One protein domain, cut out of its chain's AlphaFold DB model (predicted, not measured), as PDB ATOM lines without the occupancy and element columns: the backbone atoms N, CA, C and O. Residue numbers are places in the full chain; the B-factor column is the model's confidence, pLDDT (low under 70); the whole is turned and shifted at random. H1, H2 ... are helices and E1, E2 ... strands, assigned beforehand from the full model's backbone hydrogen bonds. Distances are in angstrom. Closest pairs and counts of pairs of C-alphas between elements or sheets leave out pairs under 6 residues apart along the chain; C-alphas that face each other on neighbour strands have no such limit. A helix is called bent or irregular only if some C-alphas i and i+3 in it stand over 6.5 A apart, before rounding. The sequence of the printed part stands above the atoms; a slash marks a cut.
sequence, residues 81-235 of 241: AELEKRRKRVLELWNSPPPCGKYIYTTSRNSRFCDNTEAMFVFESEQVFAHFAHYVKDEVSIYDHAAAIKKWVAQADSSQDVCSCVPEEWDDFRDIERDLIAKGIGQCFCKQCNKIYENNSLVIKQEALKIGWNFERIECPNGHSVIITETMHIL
ATOM      1  N   ALA A  81     185.803 167.732 264.731       87.06
ATOM      2  CA  ALA A  81     185.495 169.083 265.188       87.06
ATOM      3  C   ALA A  81     184.681 169.884 264.154       87.06
ATOM      4  O   ALA A  81     183.738 170.587 264.520       87.06
ATOM      5  N   GLU A  82     185.005 169.766 262.866       83.56
ATOM      6  CA  GLU A  82     184.251 170.408 261.781       83.56
ATOM      7  C   GLU A  82     182.874 169.778 261.592       83.56
ATOM      8  O   GLU A  82     181.893 170.503 261.419       83.56
ATOM      9  N   LEU A  83     182.782 168.448 261.684       84.50
ATOM     10  CA  LEU A  83     181.508 167.727 261.664       84.50
ATOM     11  C   LEU A  83     180.601 168.179 262.810       84.50
ATOM     12  O   LEU A  83     179.428 168.476 262.588       84.50
ATOM     13  N   GLU A  84     181.143 168.299 264.020       88.88
ATOM     14  CA  GLU A  84     180.382 168.754 265.183       88.88
ATOM     15  C   GLU A  84     179.954 170.220 265.049       88.88
ATOM     16  O   GLU A  84     178.808 170.575 265.328       88.88
ATOM     17  N   LYS A  85     180.835 171.083 264.529       90.06
ATOM     18  CA  LYS A  85     180.489 172.472 264.204       90.06
ATOM     19  C   LYS A  85     179.371 172.542 263.161       90.06
ATOM     20  O   LYS A  85     178.460 173.357 263.293       90.06
ATOM     21  N   ARG A  86     179.416 171.694 262.130       84.94
ATOM     22  CA  ARG A  86     178.371 171.608 261.103       84.94
ATOM     23  C   ARG A  86     177.039 171.155 261.706       84.94
ATOM     24  O   ARG A  86     176.035 171.811 261.462       84.94
ATOM     25  N   ARG A  87     177.040 170.121 262.553       86.50
ATOM     26  CA  ARG A  87     175.840 169.654 263.272       86.50
ATOM     27  C   ARG A  87     175.211 170.750 264.128       86.50
ATOM     28  O   ARG A  87     174.000 170.924 264.078       86.50
ATOM     29  N   LYS A  88     176.023 171.512 264.867       90.81
ATOM     30  CA  LYS A  88     175.534 172.634 265.682       90.81
ATOM     31  C   LYS A  88     174.845 173.707 264.843       90.81
ATOM     32  O   LYS A  88     173.767 174.140 265.221       90.81
ATOM     33  N   ARG A  89     175.420 174.078 263.692       89.81
ATOM     34  CA  ARG A  89     174.809 175.063 262.782       89.81
ATOM     35  C   ARG A  89     173.494 174.571 262.182       89.81
ATOM     36  O   ARG A  89     172.526 175.317 262.162       89.81
ATOM     37  N   VAL A  90     173.427 173.301 261.774       88.12
ATOM     38  CA  VAL A  90     172.171 172.695 261.294       88.12
ATOM     39  C   VAL A  90     171.102 172.707 262.393       88.12
ATOM     40  O   VAL A  90     169.955 173.056 262.130       88.12
ATOM     41  N   LEU A  91     171.471 172.386 263.638       90.56
ATOM     42  CA  LEU A  91     170.549 172.415 264.775       90.56
ATOM     43  C   LEU A  91     170.076 173.840 265.112       90.56
ATOM     44  O   LEU A  91     168.915 174.046 265.459       90.56
ATOM     45  N   GLU A  92     170.964 174.824 265.011       91.62
ATOM     46  CA  GLU A  92     170.634 176.237 265.200       91.62
ATOM     47  C   GLU A  92     169.637 176.718 264.140       91.62
ATOM     48  O   GLU A  92     168.587 177.248 264.498       91.62
ATOM     49  N   LEU A  93     169.893 176.418 262.862       90.81
ATOM     50  CA  LEU A  93     168.974 176.708 261.756       90.81
ATOM     51  C   LEU A  93     167.621 176.009 261.920       90.81
ATOM     52  O   LEU A  93     166.587 176.565 261.569       90.81
ATOM     53  N   TRP A  94     167.608 174.794 262.470       88.88
ATOM     54  CA  TRP A  94     166.370 174.063 262.727       88.88
ATOM     55  C   TRP A  94     165.489 174.739 263.793       88.88
ATOM     56  O   TRP A  94     164.256 174.781 263.659       88.88
ATOM     57  N   ASN A  95     166.122 175.232 264.860       91.44
ATOM     58  CA  ASN A  95     165.445 175.842 266.005       91.44
ATOM     59  C   ASN A  95     165.072 177.307 265.757       91.44
ATOM     60  O   ASN A  95     164.024 177.754 266.217       91.44
ATOM     61  N   SER A  96     165.920 178.039 265.039       92.94
ATOM     62  CA  SER A  96     165.782 179.467 264.762       92.94
ATOM     63  C   SER A  96     166.181 179.744 263.308       92.94
ATOM     64  O   SER A  96     167.249 180.314 263.065       92.94
ATOM     65  N   PRO A  97     165.356 179.324 262.329       91.81
ATOM     66  CA  PRO A  97     165.646 179.587 260.929       91.81
ATOM     67  C   PRO A  97     165.634 181.101 260.650       91.81
ATOM     68  O   PRO A  97     164.922 181.849 261.328       91.81
ATOM     69  N   PRO A  98     166.409 181.579 259.662       92.44
ATOM     70  CA  PRO A  98     166.375 182.982 259.262       92.44
ATOM     71  C   PRO A  98     164.987 183.367 258.721       92.44
ATOM     72  O   PRO A  98     164.228 182.494 258.300       92.44
ATOM     73  N   PRO A  99     164.636 184.661 258.674       93.00
ATOM     74  CA  PRO A  99     163.375 185.088 258.076       93.00
ATOM     75  C   PRO A  99     163.315 184.701 256.592       93.00
ATOM     76  O   PRO A  99     164.266 184.917 255.835       93.00
ATOM     77  N   CYS A 100     162.185 184.132 256.178       94.62
ATOM     78  CA  CYS A 100     161.898 183.816 254.782       94.62
ATOM     79  C   CYS A 100     160.956 184.882 254.211       94.62
ATOM     80  O   CYS A 100     159.849 185.064 254.716       94.62
ATOM     81  N   GLY A 101     161.400 185.601 253.183       94.62
ATOM     82  CA  GLY A 101     160.559 186.545 252.452       94.62
ATOM     83  C   GLY A 101     159.753 185.873 251.340       94.62
ATOM     84  O   GLY A 101     159.731 184.642 251.211       94.62
ATOM     85  N   LYS A 102     159.116 186.695 250.502       96.31
ATOM     86  CA  LYS A 102     158.388 186.247 249.309       96.31
ATOM     87  C   LYS A 102     159.270 185.484 248.316       96.31
ATOM     88  O   LYS A 102     158.793 184.543 247.682       96.31
ATOM     89  N   TYR A 103     160.537 185.870 248.194       97.06
ATOM     90  CA  TYR A 103     161.492 185.202 247.317       97.06
ATOM     91  C   TYR A 103     162.629 184.589 248.122       97.06
ATOM     92  O   TYR A 103     163.025 185.108 249.167       97.06
ATOM     93  N   ILE A 104     163.201 183.519 247.585       95.94
ATOM     94  CA  ILE A 104     164.479 182.983 248.033       95.94
ATOM     95  C   ILE A 104     165.487 183.050 246.898       95.94
ATOM     96  O   ILE A 104     165.122 182.927 245.728       95.94
ATOM     97  N   TYR A 105     166.759 183.213 247.239       95.19
ATOM     98  CA  TYR A 105     167.834 183.133 246.265       95.19
ATOM     99  C   TYR A 105     168.975 182.245 246.733       95.19
ATOM    100  O   TYR A 105     169.242 182.087 247.925       95.19
ATOM    101  N   THR A 106     169.671 181.691 245.754       93.00
ATOM    102  CA  THR A 106     170.907 180.941 245.934       93.00
ATOM    103  C   THR A 106     171.910 181.398 244.884       93.00
ATOM    104  O   THR A 106     171.549 181.866 243.800       93.00
ATOM    105  N   THR A 107     173.190 181.311 245.218       88.81
ATOM    106  CA  THR A 107     174.271 181.488 244.254       88.81
ATOM    107  C   THR A 107     174.697 180.114 243.768       88.81
ATOM    108  O   THR A 107     174.881 179.195 244.569       88.81
ATOM    109  N   SER A 108     174.844 179.957 242.452       76.56
ATOM    110  CA  SER A 108     175.254 178.677 241.885       76.56
ATOM    111  C   SER A 108     176.594 178.260 242.469       76.56
ATOM    112  O   SER A 108     177.610 178.937 242.299       76.56
ATOM    113  N   ARG A 109     176.594 177.124 243.160       68.88
ATOM    114  CA  ARG A 109     177.815 176.484 243.638       68.88
ATOM    115  C   ARG A 109     178.235 175.451 242.621       68.88
ATOM    116  O   ARG A 109     177.552 174.447 242.439       68.88
ATOM    117  N   ASN A 110     179.375 175.685 241.991       65.25
ATOM    118  CA  ASN A 110     179.884 174.733 241.027       65.25
ATOM    119  C   ASN A 110     180.502 173.503 241.655       65.25
ATOM    120  O   ASN A 110     180.932 173.482 242.811       65.25
ATOM    121  N   SER A 111     180.549 172.473 240.816       61.34
ATOM    122  CA  SER A 111     181.383 171.306 241.026       61.34
ATOM    123  C   SER A 111     182.826 171.706 241.345       61.34
ATOM    124  O   SER A 111     183.323 172.735 240.876       61.34
ATOM    125  N   ARG A 112     183.525 170.878 242.127       61.12
ATOM    126  CA  ARG A 112     184.865 171.214 242.646       61.12
ATOM    127  C   ARG A 112     185.913 171.329 241.537       61.12
ATOM    128  O   ARG A 112     187.005 171.838 241.773       61.12
ATOM    129  N   PHE A 113     185.587 170.831 240.346       54.66
ATOM    130  CA  PHE A 113     186.469 170.771 239.187       54.66
ATOM    131  C   PHE A 113     186.185 171.851 238.135       54.66
ATOM    132  O   PHE A 113     186.828 171.839 237.086       54.66
ATOM    133  N   CYS A 114     185.231 172.757 238.368       57.88
ATOM    134  CA  CYS A 114     184.818 173.760 237.384       57.88
ATOM    135  C   CYS A 114     184.971 175.193 237.907       57.88
ATOM    136  O   CYS A 114     184.732 175.456 239.083       57.88
ATOM    137  N   ASP A 115     185.332 176.120 237.012       57.97
ATOM    138  CA  ASP A 115     185.413 177.557 237.305       57.97
ATOM    139  C   ASP A 115     184.085 178.075 237.861       57.97
ATOM    140  O   ASP A 115     183.033 177.675 237.373       57.97
ATOM    141  N   ASN A 116     184.123 178.974 238.848       64.19
ATOM    142  CA  ASN A 116     182.928 179.534 239.486       64.19
ATOM    143  C   ASN A 116     181.984 180.173 238.455       64.19
ATOM    144  O   ASN A 116     182.312 181.181 237.828       64.19
ATOM    145  N   THR A 117     180.782 179.621 238.314       70.50
ATOM    146  CA  THR A 117     179.669 180.305 237.673       70.50
ATOM    147  C   THR A 117     179.084 181.200 238.743       70.50
ATOM    148  O   THR A 117     178.626 180.761 239.791       70.50
ATOM    149  N   GLU A 118     179.177 182.500 238.525       78.50
ATOM    150  CA  GLU A 118     178.644 183.491 239.454       78.50
ATOM    151  C   GLU A 118     177.186 183.808 239.088       78.50
ATOM    152  O   GLU A 118     176.810 184.974 238.949       78.50
ATOM    153  N   ALA A 119     176.383 182.774 238.825       90.62
ATOM    154  CA  ALA A 119     174.962 182.932 238.559       90.62
ATOM    155  C   ALA A 119     174.183 182.978 239.878       90.62
ATOM    156  O   ALA A 119     174.597 182.425 240.899       90.62
ATOM    157  N   MET A 120     173.053 183.672 239.853       94.31
ATOM    158  CA  MET A 120     172.144 183.758 240.989       94.31
ATOM    159  C   MET A 120     170.775 183.269 240.549       94.31
ATOM    160  O   MET A 120     170.243 183.752 239.551       94.31
ATOM    161  N   PHE A 121     170.214 182.334 241.298       95.81
ATOM    162  CA  PHE A 121     168.888 181.792 241.051       95.81
ATOM    163  C   PHE A 121     167.926 182.354 242.083       95.81
ATOM    164  O   PHE A 121     168.262 182.427 243.262       95.81
ATOM    165  N   VAL A 122     166.753 182.776 241.626       96.88
ATOM    166  CA  VAL A 122     165.698 183.365 242.448       96.88
ATOM    167  C   VAL A 122     164.421 182.567 242.234       96.88
ATOM    168  O   VAL A 122     164.025 182.306 241.098       96.88
ATOM    169  N   PHE A 123     163.768 182.194 243.325       96.88
ATOM    170  CA  PHE A 123     162.541 181.409 243.320       96.88
ATOM    171  C   PHE A 123     161.501 182.078 244.211       96.88
ATOM    172  O   PHE A 123     161.842 182.677 245.231       96.88
ATOM    173  N   GLU A 124     160.227 181.963 243.854       96.69
ATOM    174  CA  GLU A 124     159.143 182.355 244.752       96.69
ATOM    175  C   GLU A 124     158.958 181.284 245.829       96.69
ATOM    176  O   GLU A 124     158.852 180.092 245.527       96.69
ATOM    177  N   SER A 125     158.912 181.708 247.091       96.19
ATOM    178  CA  SER A 125     158.815 180.815 248.247       96.19
ATOM    179  C   SER A 125     157.607 179.876 248.139       96.19
ATOM    180  O   SER A 125     157.720 178.679 248.391       96.19
ATOM    181  N   GLU A 126     156.462 180.366 247.663       95.12
ATOM    182  CA  GLU A 126     155.257 179.546 247.481       95.12
ATOM    183  C   GLU A 126     155.464 178.398 246.477       95.12
ATOM    184  O   GLU A 126     155.067 177.260 246.735       95.12
ATOM    185  N   GLN A 127     156.149 178.662 245.360       94.88
ATOM    186  CA  GLN A 127     156.435 177.649 244.338       94.88
ATOM    187  C   GLN A 127     157.391 176.574 244.866       94.88
ATOM    188  O   GLN A 127     157.225 175.385 244.581       94.88
ATOM    189  N   VAL A 128     158.369 176.984 245.675       94.12
ATOM    190  CA  VAL A 128     159.310 176.079 246.343       94.12
ATOM    191  C   VAL A 128     158.575 175.222 247.374       94.12
ATOM    192  O   VAL A 128     158.767 174.008 247.412       94.12
ATOM    193  N   PHE A 129     157.671 175.805 248.165       93.69
ATOM    194  CA  PHE A 129     156.844 175.052 249.109       93.69
ATOM    195  C   PHE A 129     155.950 174.027 248.398       93.69
ATOM    196  O   PHE A 129     155.909 172.860 248.798       93.69
ATOM    197  N   ALA A 130     155.292 174.430 247.307       93.00
ATOM    198  CA  ALA A 130     154.463 173.547 246.491       93.00
ATOM    199  C   ALA A 130     155.271 172.384 245.893       93.00
ATOM    200  O   ALA A 130     154.780 171.256 245.834       93.00
ATOM    201  N   HIS A 131     156.533 172.618 245.518       91.38
ATOM    202  CA  HIS A 131     157.426 171.566 245.035       91.38
ATOM    203  C   HIS A 131     157.604 170.439 246.062       91.38
ATOM    204  O   HIS A 131     157.596 169.266 245.689       91.38
ATOM    205  N   PHE A 132     157.689 170.764 247.355       88.38
ATOM    206  CA  PHE A 132     157.868 169.780 248.428       88.38
ATOM    207  C   PHE A 132     156.624 168.942 248.751       88.38
ATOM    208  O   PHE A 132     156.740 167.976 249.514       88.38
ATOM    209  N   ALA A 133     155.453 169.252 248.180       81.50
ATOM    210  CA  ALA A 133     154.213 168.507 248.424       81.50
ATOM    211  C   ALA A 133     154.327 167.011 248.072       81.50
ATOM    212  O   ALA A 133     153.619 166.188 248.648       81.50
ATOM    213  N   HIS A 134     155.243 166.651 247.167       73.25
ATOM    214  CA  HIS A 134     155.421 165.280 246.683       73.25
ATOM    215  C   HIS A 134     156.608 164.522 247.298       73.25
ATOM    216  O   HIS A 134     156.706 163.313 247.095       73.25
ATOM    217  N   TYR A 135     157.503 165.195 248.030       72.06
ATOM    218  CA  TYR A 135     158.810 164.625 248.402       72.06
ATOM    219  C   TYR A 135     158.985 164.374 249.899       72.06
ATOM    220  O   TYR A 135     159.644 163.412 250.287       72.06
ATOM    221  N   VAL A 136     158.399 165.218 250.749       73.56
ATOM    222  CA  VAL A 136     158.642 165.170 252.196       73.56
ATOM    223  C   VAL A 136     157.460 164.505 252.891       73.56
ATOM    224  O   VAL A 136     156.363 165.071 252.912       73.56
ATOM    225  N   LYS A 137     157.699 163.318 253.463       71.75
ATOM    226  CA  LYS A 137     156.768 162.647 254.384       71.75
ATOM    227  C   LYS A 137     156.687 163.427 255.702       71.75
ATOM    228  O   LYS A 137     157.638 164.103 256.073       71.75
ATOM    229  N   ASP A 138     155.569 163.317 256.417       65.06
ATOM    230  CA  ASP A 138     155.304 164.127 257.619       65.06
ATOM    231  C   ASP A 138     156.242 163.835 258.810       65.06
ATOM    232  O   ASP A 138     156.332 164.641 259.738       65.06
ATOM    233  N   GLU A 139     156.978 162.719 258.797       63.81
ATOM    234  CA  GLU A 139     158.031 162.452 259.782       63.81
ATOM    235  C   GLU A 139     159.293 163.252 259.452       63.81
ATOM    236  O   GLU A 139     160.107 162.867 258.613       63.81
ATOM    237  N   VAL A 140     159.455 164.380 260.141       69.88
ATOM    238  CA  VAL A 140     160.576 165.289 259.918       69.88
ATOM    239  C   VAL A 140     161.751 164.970 260.843       69.88
ATOM    240  O   VAL A 140     161.654 165.092 262.065       69.88
ATOM    241  N   SER A 141     162.895 164.625 260.250       76.00
ATOM    242  CA  SER A 141     164.187 164.543 260.940       76.00
ATOM    243  C   SER A 141     164.939 165.871 260.842       76.00
ATOM    244  O   SER A 141     164.947 166.508 259.795       76.00
ATOM    245  N   ILE A 142     165.663 166.251 261.898       72.19
ATOM    246  CA  ILE A 142     166.580 167.411 261.884       72.19
ATOM    247  C   ILE A 142     167.725 167.262 260.868       72.19
ATOM    248  O   ILE A 142     168.376 168.245 260.522       72.19
ATOM    249  N   TYR A 143     167.990 166.032 260.420       74.25
ATOM    250  CA  TYR A 143     169.001 165.713 259.412       74.25
ATOM    251  C   TYR A 143     168.410 165.574 258.006       74.25
ATOM    252  O   TYR A 143     169.158 165.351 257.061       74.25
ATOM    253  N   ASP A 144     167.089 165.696 257.869       84.62
ATOM    254  CA  ASP A 144     166.427 165.799 256.575       84.62
ATOM    255  C   ASP A 144     166.374 167.280 256.183       84.62
ATOM    256  O   ASP A 144     165.485 168.035 256.599       84.62
ATOM    257  N   HIS A 145     167.374 167.728 255.420       85.81
ATOM    258  CA  HIS A 145     167.446 169.127 255.009       85.81
ATOM    259  C   HIS A 145     166.246 169.525 254.145       85.81
ATOM    260  O   HIS A 145     165.773 170.650 254.279       85.81
ATOM    261  N   ALA A 146     165.707 168.627 253.311       86.31
ATOM    262  CA  ALA A 146     164.532 168.917 252.489       86.31
ATOM    263  C   ALA A 146     163.321 169.263 253.367       86.31
ATOM    264  O   ALA A 146     162.609 170.237 253.110       86.31
ATOM    265  N   ALA A 147     163.128 168.527 254.460       86.88
ATOM    266  CA  ALA A 147     162.083 168.825 255.427       86.88
ATOM    267  C   ALA A 147     162.342 170.127 256.213       86.88
ATOM    268  O   ALA A 147     161.402 170.888 256.465       86.88
ATOM    269  N   ALA A 148     163.599 170.430 256.554       89.12
ATOM    270  CA  ALA A 148     163.979 171.703 257.173       89.12
ATOM    271  C   ALA A 148     163.713 172.903 256.249       89.12
ATOM    272  O   ALA A 148     163.116 173.889 256.685       89.12
ATOM    273  N   ILE A 149     164.070 172.791 254.967       90.56
ATOM    274  CA  ILE A 149     163.791 173.804 253.944       90.56
ATOM    275  C   ILE A 149     162.277 173.967 253.784       90.56
ATOM    276  O   ILE A 149     161.783 175.089 253.834       90.56
ATOM    277  N   LYS A 150     161.511 172.872 253.671       91.19
ATOM    278  CA  LYS A 150     160.040 172.929 253.599       91.19
ATOM    279  C   LYS A 150     159.451 173.687 254.791       91.19
ATOM    280  O   LYS A 150     158.605 174.552 254.593       91.19
ATOM    281  N   LYS A 151     159.905 173.389 256.016       90.25
ATOM    282  CA  LYS A 151     159.478 174.087 257.242       90.25
ATOM    283  C   LYS A 151     159.809 175.579 257.188       90.25
ATOM    284  O   LYS A 151     158.972 176.386 257.575       90.25
ATOM    285  N   TRP A 152     161.004 175.938 256.726       92.88
ATOM    286  CA  TRP A 152     161.440 177.328 256.606       92.88
ATOM    287  C   TRP A 152     160.611 178.111 255.586       92.88
ATOM    288  O   TRP A 152     160.074 179.166 255.906       92.88
ATOM    289  N   VAL A 153     160.428 177.556 254.389       93.75
ATOM    290  CA  VAL A 153     159.656 178.188 253.314       93.75
ATOM    291  C   VAL A 153     158.160 178.254 253.657       93.75
ATOM    292  O   VAL A 153     157.481 179.195 253.264       93.75
ATOM    293  N   ALA A 154     157.636 177.327 254.468       92.44
ATOM    294  CA  ALA A 154     156.266 177.404 254.992       92.44
ATOM    295  C   ALA A 154     156.021 178.625 255.898       92.44
ATOM    296  O   ALA A 154     154.875 179.016 256.104       92.44
ATOM    297  N   GLN A 155     157.085 179.203 256.466       92.69
ATOM    298  CA  GLN A 155     157.034 180.412 257.290       92.69
ATOM    299  C   GLN A 155     157.237 181.688 256.462       92.69
ATOM    300  O   GLN A 155     157.380 182.764 257.042       92.69
ATOM    301  N   ALA A 156     157.286 181.579 255.130       93.44
ATOM    302  CA  ALA A 156     157.485 182.718 254.252       93.44
ATOM    303  C   ALA A 156     156.370 183.753 254.413       93.44
ATOM    304  O   ALA A 156     155.183 183.441 254.307       93.44
ATOM    305  N   ASP A 157     156.769 185.005 254.620       92.31
ATOM    306  CA  ASP A 157     155.847 186.132 254.631       92.31
ATOM    307  C   ASP A 157     155.722 186.705 253.213       92.31
ATOM    308  O   ASP A 157     156.569 187.473 252.752       92.31
ATOM    309  N   SER A 158     154.648 186.332 252.513       89.69
ATOM    310  CA  SER A 158     154.366 186.800 251.150       89.69
ATOM    311  C   SER A 158     154.037 188.294 251.067       89.69
ATOM    312  O   SER A 158     154.053 188.858 249.971       89.69
ATOM    313  N   SER A 159     153.768 188.954 252.203       89.69
ATOM    314  CA  SER A 159     153.559 190.404 252.256       89.69
ATOM    315  C   SER A 159     154.869 191.196 252.213       89.69
ATOM    316  O   SER A 159     154.861 192.381 251.874       89.69
ATOM    317  N   GLN A 160     155.998 190.546 252.508       88.50
ATOM    318  CA  GLN A 160     157.322 191.149 252.465       88.50
ATOM    319  C   GLN A 160     157.995 190.853 251.127       88.50
ATOM    320  O   GLN A 160     158.364 189.713 250.839       88.50
ATOM    321  N   ASP A 161     158.235 191.903 250.340       90.56
ATOM    322  CA  ASP A 161     158.988 191.847 249.077       90.56
ATOM    323  C   ASP A 161     160.505 191.722 249.325       90.56
ATOM    324  O   ASP A 161     161.327 192.502 248.847       90.56
ATOM    325  N   VAL A 162     160.875 190.768 250.179       91.19
ATOM    326  CA  VAL A 162     162.244 190.482 250.602       91.19
ATOM    327  C   VAL A 162     162.702 189.195 249.932       91.19
ATOM    328  O   VAL A 162     161.954 188.219 249.840       91.19
ATOM    329  N   CYS A 163     163.954 189.201 249.480       92.75
ATOM    330  CA  CYS A 163     164.623 188.035 248.927       92.75
ATOM    331  C   CYS A 163     165.571 187.445 249.979       92.75
ATOM    332  O   CYS A 163     166.546 188.091 250.368       92.75
ATOM    333  N   SER A 164     165.280 186.237 250.457       94.50
ATOM    334  CA  SER A 164     166.055 185.564 251.502       94.50
ATOM    335  C   SER A 164     167.091 184.613 250.907       94.50
ATOM    336  O   SER A 164     166.781 183.794 250.047       94.50
ATOM    337  N   CYS A 165     168.333 184.681 251.386       93.50
ATOM    338  CA  CYS A 165     169.374 183.741 250.970       93.50
ATOM    339  C   CYS A 165     169.110 182.359 251.575       93.50
ATOM    340  O   CYS A 165     168.848 182.263 252.778       93.50
ATOM    341  N   VAL A 166     169.224 181.299 250.779       93.19
ATOM    342  CA  VAL A 166     169.187 179.928 251.299       93.19
ATOM    343  C   VAL A 166     170.442 179.671 252.151       93.19
ATOM    344  O   VAL A 166     171.555 179.883 251.665       93.19
ATOM    345  N   PRO A 167     170.300 179.210 253.409       91.56
ATOM    346  CA  PRO A 167     171.427 178.847 254.261       91.56
ATOM    347  C   PRO A 167     172.370 177.829 253.621       91.56
ATOM    348  O   PRO A 167     171.954 176.795 253.100       91.56
ATOM    349  N   GLU A 168     173.667 178.098 253.738       86.75
ATOM    350  CA  GLU A 168     174.731 177.307 253.121       86.75
ATOM    351  C   GLU A 168     174.841 175.878 253.664       86.75
ATOM    352  O   GLU A 168     175.414 175.007 253.009       86.75
ATOM    353  N   GLU A 169     174.349 175.647 254.881       87.25
ATOM    354  CA  GLU A 169     174.386 174.363 255.571       87.25
ATOM    355  C   GLU A 169     173.433 173.321 254.966       87.25
ATOM    356  O   GLU A 169     173.691 172.119 255.112       87.25
ATOM    357  N   TRP A 170     172.373 173.757 254.279       87.81
ATOM    358  CA  TRP A 170     171.407 172.890 253.599       87.81
ATOM    359  C   TRP A 170     171.905 172.504 252.206       87.81
ATOM    360  O   TRP A 170     171.328 172.868 251.185       87.81
ATOM    361  N   ASP A 171     172.999 171.740 252.179       79.56
ATOM    362  CA  ASP A 171     173.690 171.324 250.949       79.56
ATOM    363  C   ASP A 171     172.773 170.639 249.915       79.56
ATOM    364  O   ASP A 171     173.046 170.743 248.714       79.56
ATOM    365  N   ASP A 172     171.699 169.988 250.378       81.06
ATOM    366  CA  ASP A 172     170.715 169.270 249.554       81.06
ATOM    367  C   ASP A 172     169.817 170.222 248.748       81.06
ATOM    368  O   ASP A 172     169.156 169.800 247.798       81.06
ATOM    369  N   PHE A 173     169.817 171.526 249.066       88.69
ATOM    370  CA  PHE A 173     169.103 172.512 248.256       88.69
ATOM    371  C   PHE A 173     169.612 172.539 246.813       88.69
ATOM    372  O   PHE A 173     168.851 172.897 245.930       88.69
ATOM    373  N   ARG A 174     170.848 172.103 246.537       87.50
ATOM    374  CA  ARG A 174     171.367 171.990 245.162       87.50
ATOM    375  C   ARG A 174     170.577 171.011 244.299       87.50
ATOM    376  O   ARG A 174     170.331 171.288 243.128       87.50
ATOM    377  N   ASP A 175     170.171 169.877 244.864       86.75
ATOM    378  CA  ASP A 175     169.356 168.909 244.128       86.75
ATOM    379  C   ASP A 175     167.941 169.457 243.902       86.75
ATOM    380  O   ASP A 175     167.404 169.345 242.801       86.75
ATOM    381  N   ILE A 176     167.381 170.140 244.906       90.25
ATOM    382  CA  ILE A 176     166.077 170.814 244.809       90.25
ATOM    383  C   ILE A 176     166.115 171.955 243.781       90.25
ATOM    384  O   ILE A 176     165.214 172.077 242.958       90.25
ATOM    385  N   GLU A 177     167.167 172.773 243.793       92.31
ATOM    386  CA  GLU A 177     167.427 173.849 242.833       92.31
ATOM    387  C   GLU A 177     167.443 173.297 241.406       92.31
ATOM    388  O   GLU A 177     166.735 173.817 240.541       92.31
ATOM    389  N   ARG A 178     168.181 172.206 241.162       91.12
ATOM    390  CA  ARG A 178     168.206 171.545 239.851       91.12
ATOM    391  C   ARG A 178     166.810 171.086 239.430       91.12
ATOM    392  O   ARG A 178     166.420 171.323 238.288       91.12
ATOM    393  N   ASP A 179     166.047 170.475 240.332       92.00
ATOM    394  CA  ASP A 179     164.696 170.001 240.026       92.00
ATOM    395  C   ASP A 179     163.720 171.160 239.752       92.00
ATOM    396  O   ASP A 179     162.841 171.044 238.894       92.00
ATOM    397  N   LEU A 180     163.863 172.294 240.448       94.25
ATOM    398  CA  LEU A 180     163.100 173.519 240.186       94.25
ATOM    399  C   LEU A 180     163.443 174.096 238.808       94.25
ATOM    400  O   LEU A 180     162.535 174.401 238.031       94.25
ATOM    401  N   ILE A 181     164.732 174.170 238.469       94.50
ATOM    402  CA  ILE A 181     165.200 174.644 237.161       94.50
ATOM    403  C   ILE A 181     164.694 173.736 236.039       94.50
ATOM    404  O   ILE A 181     164.169 174.235 235.046       94.50
ATOM    405  N   ALA A 182     164.777 172.413 236.206       92.31
ATOM    406  CA  ALA A 182     164.287 171.443 235.227       92.31
ATOM    407  C   ALA A 182     162.769 171.552 234.993       92.31
ATOM    408  O   ALA A 182     162.292 171.306 233.886       92.31
ATOM    409  N   LYS A 183     162.009 171.966 236.014       94.06
ATOM    410  CA  LYS A 183     160.570 172.274 235.913       94.06
ATOM    411  C   LYS A 183     160.288 173.682 235.368       94.06
ATOM    412  O   LYS A 183     159.125 174.043 235.210       94.06
ATOM    413  N   GLY A 184     161.322 174.474 235.082       95.62
ATOM    414  CA  GLY A 184     161.206 175.851 234.604       95.62
ATOM    415  C   GLY A 184     160.710 176.838 235.663       95.62
ATOM    416  O   GLY A 184     160.187 177.887 235.302       95.62
ATOM    417  N   ILE A 185     160.839 176.499 236.949       96.38
ATOM    418  CA  ILE A 185     160.373 177.307 238.080       96.38
ATOM    419  C   ILE A 185     161.477 178.278 238.489       96.38
ATOM    420  O   ILE A 185     162.604 177.848 238.727       96.38
ATOM    421  N   GLY A 186     161.145 179.561 238.629       96.69
ATOM    422  CA  GLY A 186     162.072 180.614 239.048       96.69
ATOM    423  C   GLY A 186     162.863 181.249 237.903       96.69
ATOM    424  O   GLY A 186     162.613 181.016 236.720       96.69
ATOM    425  N   GLN A 187     163.836 182.070 238.282       97.44
ATOM    426  CA  GLN A 187     164.632 182.894 237.380       97.44
ATOM    427  C   GLN A 187     166.126 182.748 237.672       97.44
ATOM    428  O   GLN A 187     166.540 182.522 238.807       97.44
ATOM    429  N   CYS A 188     166.943 182.954 236.645       96.50
ATOM    430  CA  CYS A 188     168.395 182.920 236.706       96.50
ATOM    431  C   CYS A 188     168.978 184.251 236.233       96.50
ATOM    432  O   CYS A 188     168.799 184.665 235.086       96.50
ATOM    433  N   PHE A 189     169.768 184.895 237.081       96.12
ATOM    434  CA  PHE A 189     170.620 186.010 236.705       96.12
ATOM    435  C   PHE A 189     171.975 185.495 236.209       96.12
ATOM    436  O   PHE A 189     172.790 184.971 236.972       96.12
ATOM    437  N   CYS A 190     172.236 185.670 234.915       93.69
ATOM    438  CA  CYS A 190     173.527 185.348 234.318       93.69
ATOM    439  C   CYS A 190     174.449 186.569 234.397       93.69
ATOM    440  O   CYS A 190     174.258 187.539 233.657       93.69
ATOM    441  N   LYS A 191     175.491 186.504 235.233       90.75
ATOM    442  CA  LYS A 191     176.449 187.606 235.416       90.75
ATOM    443  C   LYS A 191     177.206 187.977 234.138       90.75
ATOM    444  O   LYS A 191     177.435 189.155 233.895       90.75
ATOM    445  N   GLN A 192     177.531 187.000 233.288       89.50
ATOM    446  CA  GLN A 192     178.223 187.247 232.013       89.50
ATOM    447  C   GLN A 192     177.349 188.026 231.018       89.50
ATOM    448  O   GLN A 192     177.842 188.901 230.313       89.50
ATOM    449  N   CYS A 193     176.041 187.750 230.985       90.75
ATOM    450  CA  CYS A 193     175.093 188.531 230.184       90.75
ATOM    451  C   CYS A 193     174.621 189.816 230.870       90.75
ATOM    452  O   CYS A 193     174.014 190.649 230.203       90.75
ATOM    453  N   ASN A 194     174.807 189.923 232.188       94.75
ATOM    454  CA  ASN A 194     174.166 190.918 233.043       94.75
ATOM    455  C   ASN A 194     172.639 190.989 232.818       94.75
ATOM    456  O   ASN A 194     172.069 192.064 232.631       94.75
ATOM    457  N   LYS A 195     171.982 189.822 232.751       95.94
ATOM    458  CA  LYS A 195     170.557 189.702 232.404       95.94
ATOM    459  C   LYS A 195     169.878 188.566 233.169       95.94
ATOM    460  O   LYS A 195     170.498 187.531 233.418       95.94
ATOM    461  N   ILE A 196     168.603 188.774 233.499       96.94
ATOM    462  CA  ILE A 196     167.706 187.774 234.087       96.94
ATOM    463  C   ILE A 196     167.034 186.967 232.969       96.94
ATOM    464  O   ILE A 196     166.566 187.532 231.976       96.94
ATOM    465  N   TYR A 197     166.997 185.654 233.149       97.50
ATOM    466  CA  TYR A 197     166.328 184.690 232.286       97.50
ATOM    467  C   TYR A 197     165.334 183.877 233.106       97.50
ATOM    468  O   TYR A 197     165.620 183.523 234.246       97.50
ATOM    469  N   GLU A 198     164.191 183.547 232.515       97.50
ATOM    470  CA  GLU A 198     163.289 182.542 233.081       97.50
ATOM    471  C   GLU A 198     163.968 181.172 233.041       97.50
ATOM    472  O   GLU A 198     164.638 180.843 232.054       97.50
ATOM    473  N   ASN A 199     163.787 180.349 234.075       96.12
ATOM    474  CA  ASN A 199     164.466 179.052 234.141       96.12
ATOM    475  C   ASN A 199     164.047 178.106 233.002       96.12
ATOM    476  O   ASN A 199     164.863 177.320 232.533       96.12
ATOM    477  N   ASN A 200     162.829 178.250 232.469       96.25
ATOM    478  CA  ASN A 200     162.359 177.507 231.290       96.25
ATOM    479  C   ASN A 200     163.105 177.842 229.979       96.25
ATOM    480  O   ASN A 200     162.970 177.117 228.996       96.25
ATOM    481  N   SER A 201     163.867 178.938 229.952       96.56
ATOM    482  CA  SER A 201     164.672 179.356 228.801       96.56
ATOM    483  C   SER A 201     166.117 178.860 228.878       96.56
ATOM    484  O   SER A 201     166.876 179.025 227.922       96.56
ATOM    485  N   LEU A 202     166.508 178.266 230.008       95.75
ATOM    486  CA  LEU A 202     167.834 177.695 230.187       95.75
ATOM    487  C   LEU A 202     167.964 176.393 229.400       95.75
ATOM    488  O   LEU A 202     167.019 175.619 229.252       95.75
ATOM    489  N   VAL A 203     169.170 176.141 228.904       95.38
ATOM    490  CA  VAL A 203     169.486 174.946 228.128       95.38
ATOM    491  C   VAL A 203     170.249 173.980 229.018       95.38
ATOM    492  O   VAL A 203     171.370 174.268 229.437       95.38
ATOM    493  N   ILE A 204     169.653 172.820 229.285       92.81
ATOM    494  CA  ILE A 204     170.311 171.729 230.007       92.81
ATOM    495  C   ILE A 204     171.054 170.871 228.982       92.81
ATOM    496  O   ILE A 204     170.444 170.236 228.121       92.81
ATOM    497  N   LYS A 205     172.386 170.873 229.050       90.38
ATOM    498  CA  LYS A 205     173.260 170.046 228.220       90.38
ATOM    499  C   LYS A 205     173.848 168.916 229.046       90.38
ATOM    500  O   LYS A 205     174.603 169.139 229.993       90.38
ATOM    501  N   GLN A 206     173.567 167.698 228.606       83.69
ATOM    502  CA  GLN A 206     174.243 166.509 229.091       83.69
ATOM    503  C   GLN A 206     175.375 166.167 228.118       83.69
ATOM    504  O   GLN A 206     175.135 165.907 226.937       83.69
ATOM    505  N   GLU A 207     176.623 166.224 228.586       79.94
ATOM    506  CA  GLU A 207     177.760 165.776 227.779       79.94
ATOM    507  C   GLU A 207     177.668 164.258 227.544       79.94
ATOM    508  O   GLU A 207     177.192 163.506 228.397       79.94
ATOM    509  N   ALA A 208     178.136 163.794 226.380       83.31
ATOM    510  CA  ALA A 208     178.252 162.364 226.121       83.31
ATOM    511  C   ALA A 208     179.163 161.712 227.171       83.31
ATOM    512  O   ALA A 208     180.224 162.250 227.501       83.31
ATOM    513  N   LEU A 209     178.749 160.542 227.665       86.50
ATOM    514  CA  LEU A 209     179.480 159.830 228.705       86.50
ATOM    515  C   LEU A 209     180.900 159.491 228.241       86.50
ATOM    516  O   LEU A 209     181.098 158.825 227.223       86.50
ATOM    517  N   LYS A 210     181.887 159.927 229.020       83.62
ATOM    518  CA  LYS A 210     183.314 159.687 228.800       83.62
ATOM    519  C   LYS A 210     183.956 159.067 230.035       83.62
ATOM    520  O   LYS A 210     183.480 159.241 231.158       83.62
ATOM    521  N   ILE A 211     185.054 158.343 229.816       83.88
ATOM    522  CA  ILE A 211     185.927 157.877 230.901       83.88
ATOM    523  C   ILE A 211     186.414 159.106 231.680       83.88
ATOM    524  O   ILE A 211     186.876 160.077 231.078       83.88
ATOM    525  N   GLY A 212     186.323 159.051 233.007       82.56
ATOM    526  CA  GLY A 212     186.581 160.173 233.906       82.56
ATOM    527  C   GLY A 212     185.299 160.860 234.383       82.56
ATOM    528  O   GLY A 212     184.235 160.241 234.457       82.56
ATOM    529  N   TRP A 213     185.419 162.130 234.780       80.88
ATOM    530  CA  TRP A 213     184.303 162.915 235.314       80.88
ATOM    531  C   TRP A 213     183.387 163.403 234.195       80.88
ATOM    532  O   TRP A 213     183.836 163.979 233.198       80.88
ATOM    533  N   ASN A 214     182.094 163.180 234.393       83.50
ATOM    534  CA  ASN A 214     181.016 163.654 233.542       83.50
ATOM    535  C   ASN A 214     180.252 164.750 234.273       83.50
ATOM    536  O   ASN A 214     180.041 164.676 235.488       83.50
ATOM    537  N   PHE A 215     179.846 165.755 233.508       86.69
ATOM    538  CA  PHE A 215     179.214 166.953 234.027       86.69
ATOM    539  C   PHE A 215     177.914 167.220 233.278       86.69
ATOM    540  O   PHE A 215     177.816 167.003 232.069       86.69
ATOM    541  N   GLU A 216     176.929 167.708 234.011       89.06
ATOM    542  CA  GLU A 216     175.758 168.371 233.460       89.06
ATOM    543  C   GLU A 216     176.008 169.877 233.484       89.06
ATOM    544  O   GLU A 216     176.500 170.422 234.477       89.06
ATOM    545  N   ARG A 217     175.696 170.545 232.373       90.75
ATOM    546  CA  ARG A 217     175.813 171.997 232.253       90.75
ATOM    547  C   ARG A 217     174.438 172.586 232.030       90.75
ATOM    548  O   ARG A 217     173.740 172.192 231.101       90.75
ATOM    549  N   ILE A 218     174.089 173.572 232.840       92.88
ATOM    550  CA  ILE A 218     172.936 174.428 232.586       92.88
ATOM    551  C   ILE A 218     173.489 175.737 232.044       92.88
ATOM    552  O   ILE A 218     174.356 176.358 232.664       92.88
ATOM    553  N   GLU A 219     173.026 176.135 230.867       94.19
ATOM    554  CA  GLU A 219     173.481 177.330 230.165       94.19
ATOM    555  C   GLU A 219     172.346 178.338 229.996       94.19
ATOM    556  O   GLU A 219     171.182 177.974 229.816       94.19
ATOM    557  N   CYS A 220     172.686 179.627 230.010       95.00
ATOM    558  CA  CYS A 220     171.751 180.662 229.582       95.00
ATOM    559  C   CYS A 220     171.552 180.624 228.051       95.00
ATOM    560  O   CYS A 220     172.365 180.023 227.342       95.00
ATOM    561  N   PRO A 221     170.546 181.327 227.495       96.31
ATOM    562  CA  PRO A 221     170.291 181.350 226.048       96.31
ATOM    563  C   PRO A 221     171.469 181.802 225.170       96.31
ATOM    564  O   PRO A 221     171.492 181.509 223.979       96.31
ATOM    565  N   ASN A 222     172.452 182.508 225.740       94.06
ATOM    566  CA  ASN A 222     173.667 182.930 225.032       94.06
ATOM    567  C   ASN A 222     174.835 181.931 225.162       94.06
ATOM    568  O   ASN A 222     175.945 182.244 224.745       94.06
ATOM    569  N   GLY A 223     174.615 180.753 225.752       93.00
ATOM    570  CA  GLY A 223     175.622 179.693 225.880       93.00
ATOM    571  C   GLY A 223     176.598 179.852 227.050       93.00
ATOM    572  O   GLY A 223     177.572 179.109 227.139       93.00
ATOM    573  N   HIS A 224     176.373 180.802 227.962       91.00
ATOM    574  CA  HIS A 224     177.174 180.916 229.181       91.00
ATOM    575  C   HIS A 224     176.715 179.880 230.206       91.00
ATOM    576  O   HIS A 224     175.528 179.834 230.539       91.00
ATOM    577  N   SER A 225     177.639 179.083 230.746       91.12
ATOM    578  CA  SER A 225     177.323 178.167 231.844       91.12
ATOM    579  C   SER A 225     176.888 178.959 233.080       91.12
ATOM    580  O   SER A 225     177.561 179.904 233.489       91.12
ATOM    581  N   VAL A 226     175.754 178.577 233.661       92.06
ATOM    582  CA  VAL A 226     175.215 179.142 234.906       92.06
ATOM    583  C   VAL A 226     175.282 178.138 236.053       92.06
ATOM    584  O   VAL A 226     175.506 178.547 237.185       92.06
ATOM    585  N   ILE A 227     175.200 176.836 235.766       90.56
ATOM    586  CA  ILE A 227     175.480 175.750 236.718       90.56
ATOM    587  C   ILE A 227     176.320 174.690 236.012       90.56
ATOM    588  O   ILE A 227     176.070 174.365 234.847       90.56
ATOM    589  N   ILE A 228     177.303 174.138 236.725       87.62
ATOM    590  CA  ILE A 228     178.022 172.934 236.309       87.62
ATOM    591  C   ILE A 228     178.031 171.933 237.464       87.62
ATOM    592  O   ILE A 228     178.662 172.173 238.498       87.62
ATOM    593  N   THR A 229     177.377 170.791 237.257       84.88
ATOM    594  CA  THR A 229     177.178 169.757 238.279       84.88
ATOM    595  C   THR A 229     177.879 168.464 237.875       84.88
ATOM    596  O   THR A 229     177.735 167.994 236.748       84.88
ATOM    597  N   GLU A 230     178.640 167.870 238.796       83.19
ATOM    598  CA  GLU A 230     179.182 166.513 238.646       83.19
ATOM    599  C   GLU A 230     178.028 165.505 238.630       83.19
ATOM    600  O   GLU A 230     177.239 165.455 239.570       83.19
ATOM    601  N   THR A 231     177.928 164.687 237.583       82.62
ATOM    602  CA  THR A 231     176.890 163.646 237.501       82.62
ATOM    603  C   THR A 231     177.446 162.262 237.793       82.62
ATOM    604  O   THR A 231     176.865 161.516 238.575       82.62
ATOM    605  N   MET A 232     178.571 161.894 237.171       82.88
ATOM    606  CA  MET A 232     179.119 160.541 237.277       82.88
ATOM    607  C   MET A 232     180.614 160.486 236.960       82.88
ATOM    608  O   MET A 232     181.086 161.100 236.002       82.88
ATOM    609  N   HIS A 233     181.350 159.668 237.715       80.81
ATOM    610  CA  HIS A 233     182.736 159.314 237.416       80.81
ATOM    611  C   HIS A 233     182.810 157.894 236.846       80.81
ATOM    612  O   HIS A 233     182.558 156.922 237.558       80.81
ATOM    613  N   ILE A 234     183.159 157.760 235.564       84.06
ATOM    614  CA  ILE A 234     183.321 156.452 234.918       84.06
ATOM    615  C   ILE A 234     184.791 156.047 235.002       84.06
ATOM    616  O   ILE A 234     185.651 156.628 234.338       84.06
ATOM    617  N   LEU A 235     185.078 155.023 235.802       82.19
ATOM    618  CA  LEU A 235     186.414 154.445 235.901       82.19
ATOM    619  C   LEU A 235     186.706 153.560 234.688       82.19
ATOM    620  O   LEU A 235     185.865 152.776 234.248       82.19
TER     621      LEU A 235
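Overview. This is residues 81 to 235 of the 241 residues of an uncharacterized protein of Aestuariibacter sp. GS-14 (UniProt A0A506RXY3). A strongly twisted sheet of five strands covers helix H4, which crosses beneath its strands E1 and E2. The helical hairpin H2 and H3 lies to one side of H4, with H1 beyond H3, and a second sheet, E6 E7 E8, lies on the opposite side of H4. The printed part has 155 residues, with four named helices and eight named strands in the order H1 E1 E2 H2 H3 E3 H4 E4 E5 E6 E7 E8, and its class is mixed, helices and strands. The larger sheet is mixed, in the order E3 E1 E2 E4 E5, while the smaller one is antiparallel, in the order E6 E7 E8. The whole is compact, with a radius of gyration of the C-alphas of 16.3 A, and rounded, spanning 43 by 38 by 28 A.

Arrangement. In the larger sheet, E1, residues 103 to 107, and E2, residues 120 to 124, form an antiparallel hairpin, with N 104 and O 123 2.8 A apart, within hydrogen-bond range. E3, residues 163 to 165, is an edge strand parallel to E1, with N 164 and O 103 at 2.8 A. E4, residues 187 to 190, is antiparallel to E2, with N 122 and O 187 at 2.8 A. E5, residues 195 to 198, is the other edge strand and forms a hairpin with E4, with N 188 and O 197 at 2.8 A. From edge to edge the strands' lines turn by 89 degrees. H4, residues 173 to 182, is on this sheet at a height over the sheet of 10.3 A, over E1 and E2, and runs across the strands at 74 degrees to E1 on the local plane. E3, H4 and E4 form a split strand-helix-strand unit, two strands running the same way with E1 and E2 between them, and its crossover is right-handed. H2, residues 125 to 134, only grazes the sheet with residues 125 to 128. H2 and H3, residues 145 to 153, form a helical hairpin and touch, closest at the C-alphas of Ser 125 and Val 153, 5.8 A, at a steep tilt of 42 degrees, opposite ways. H3 and H4 only just touch, with 3 pairs of C-alphas within 8 A, the closest being Ala 146 and Phe 173 at 7.2 A. H1, residues 81 to 95, is close to H3 but not clearly touching it, with the C-alphas of Trp 94 and Ala 148 at 6.5 A. E6, residues 203 to 206, E7, residues 212 to 219, and E8, residues 225 to 234, form a meander, each strand the antiparallel neighbour of the one before; N 205 and O 217 are 2.8 A apart, and N 214 and O 232 2.8 A. H4 only grazes this sheet with residues 174 to 182. The closest C-alphas of E4 and E8, those of Cys 190 and Val 226, are 6.5 A apart, while E5 and E6 are apart. Every O i to N i+4 pair is within hydrogen-bond range in H1, H3 and H4, against 4 of 6 in H2, which is only just irregular: C-alphas 131 and 134 are 6.8 A apart.

Along the chain. H1 begins at C-alpha 81, (185.495, 169.083, 265.188), and measures 21.2 A from first to last C-alpha. E1 measures 13.7 A and E2 13.6 A. H2 measures 16.0 A, H3 12.1 A and H4 13.9 A, with C-alpha 173 at (169.103, 172.512, 248.256). The shorter strands are E3, E4, E5 and E6. E7 measures 21.9 A and E8 22.7 A, ending at C-alpha 234, (183.321, 156.452, 234.918).

Size, cuts and confidence. The two C-alphas farthest apart, those of Ser 159 and Leu 235, are 51.4 A apart. The printed part has no cut. The link from E1 to E2, residues 108 to 119, is long. The mean pLDDT of the printed part is 87.7, and residues 109 to 116 and 138 to 140 are under 70.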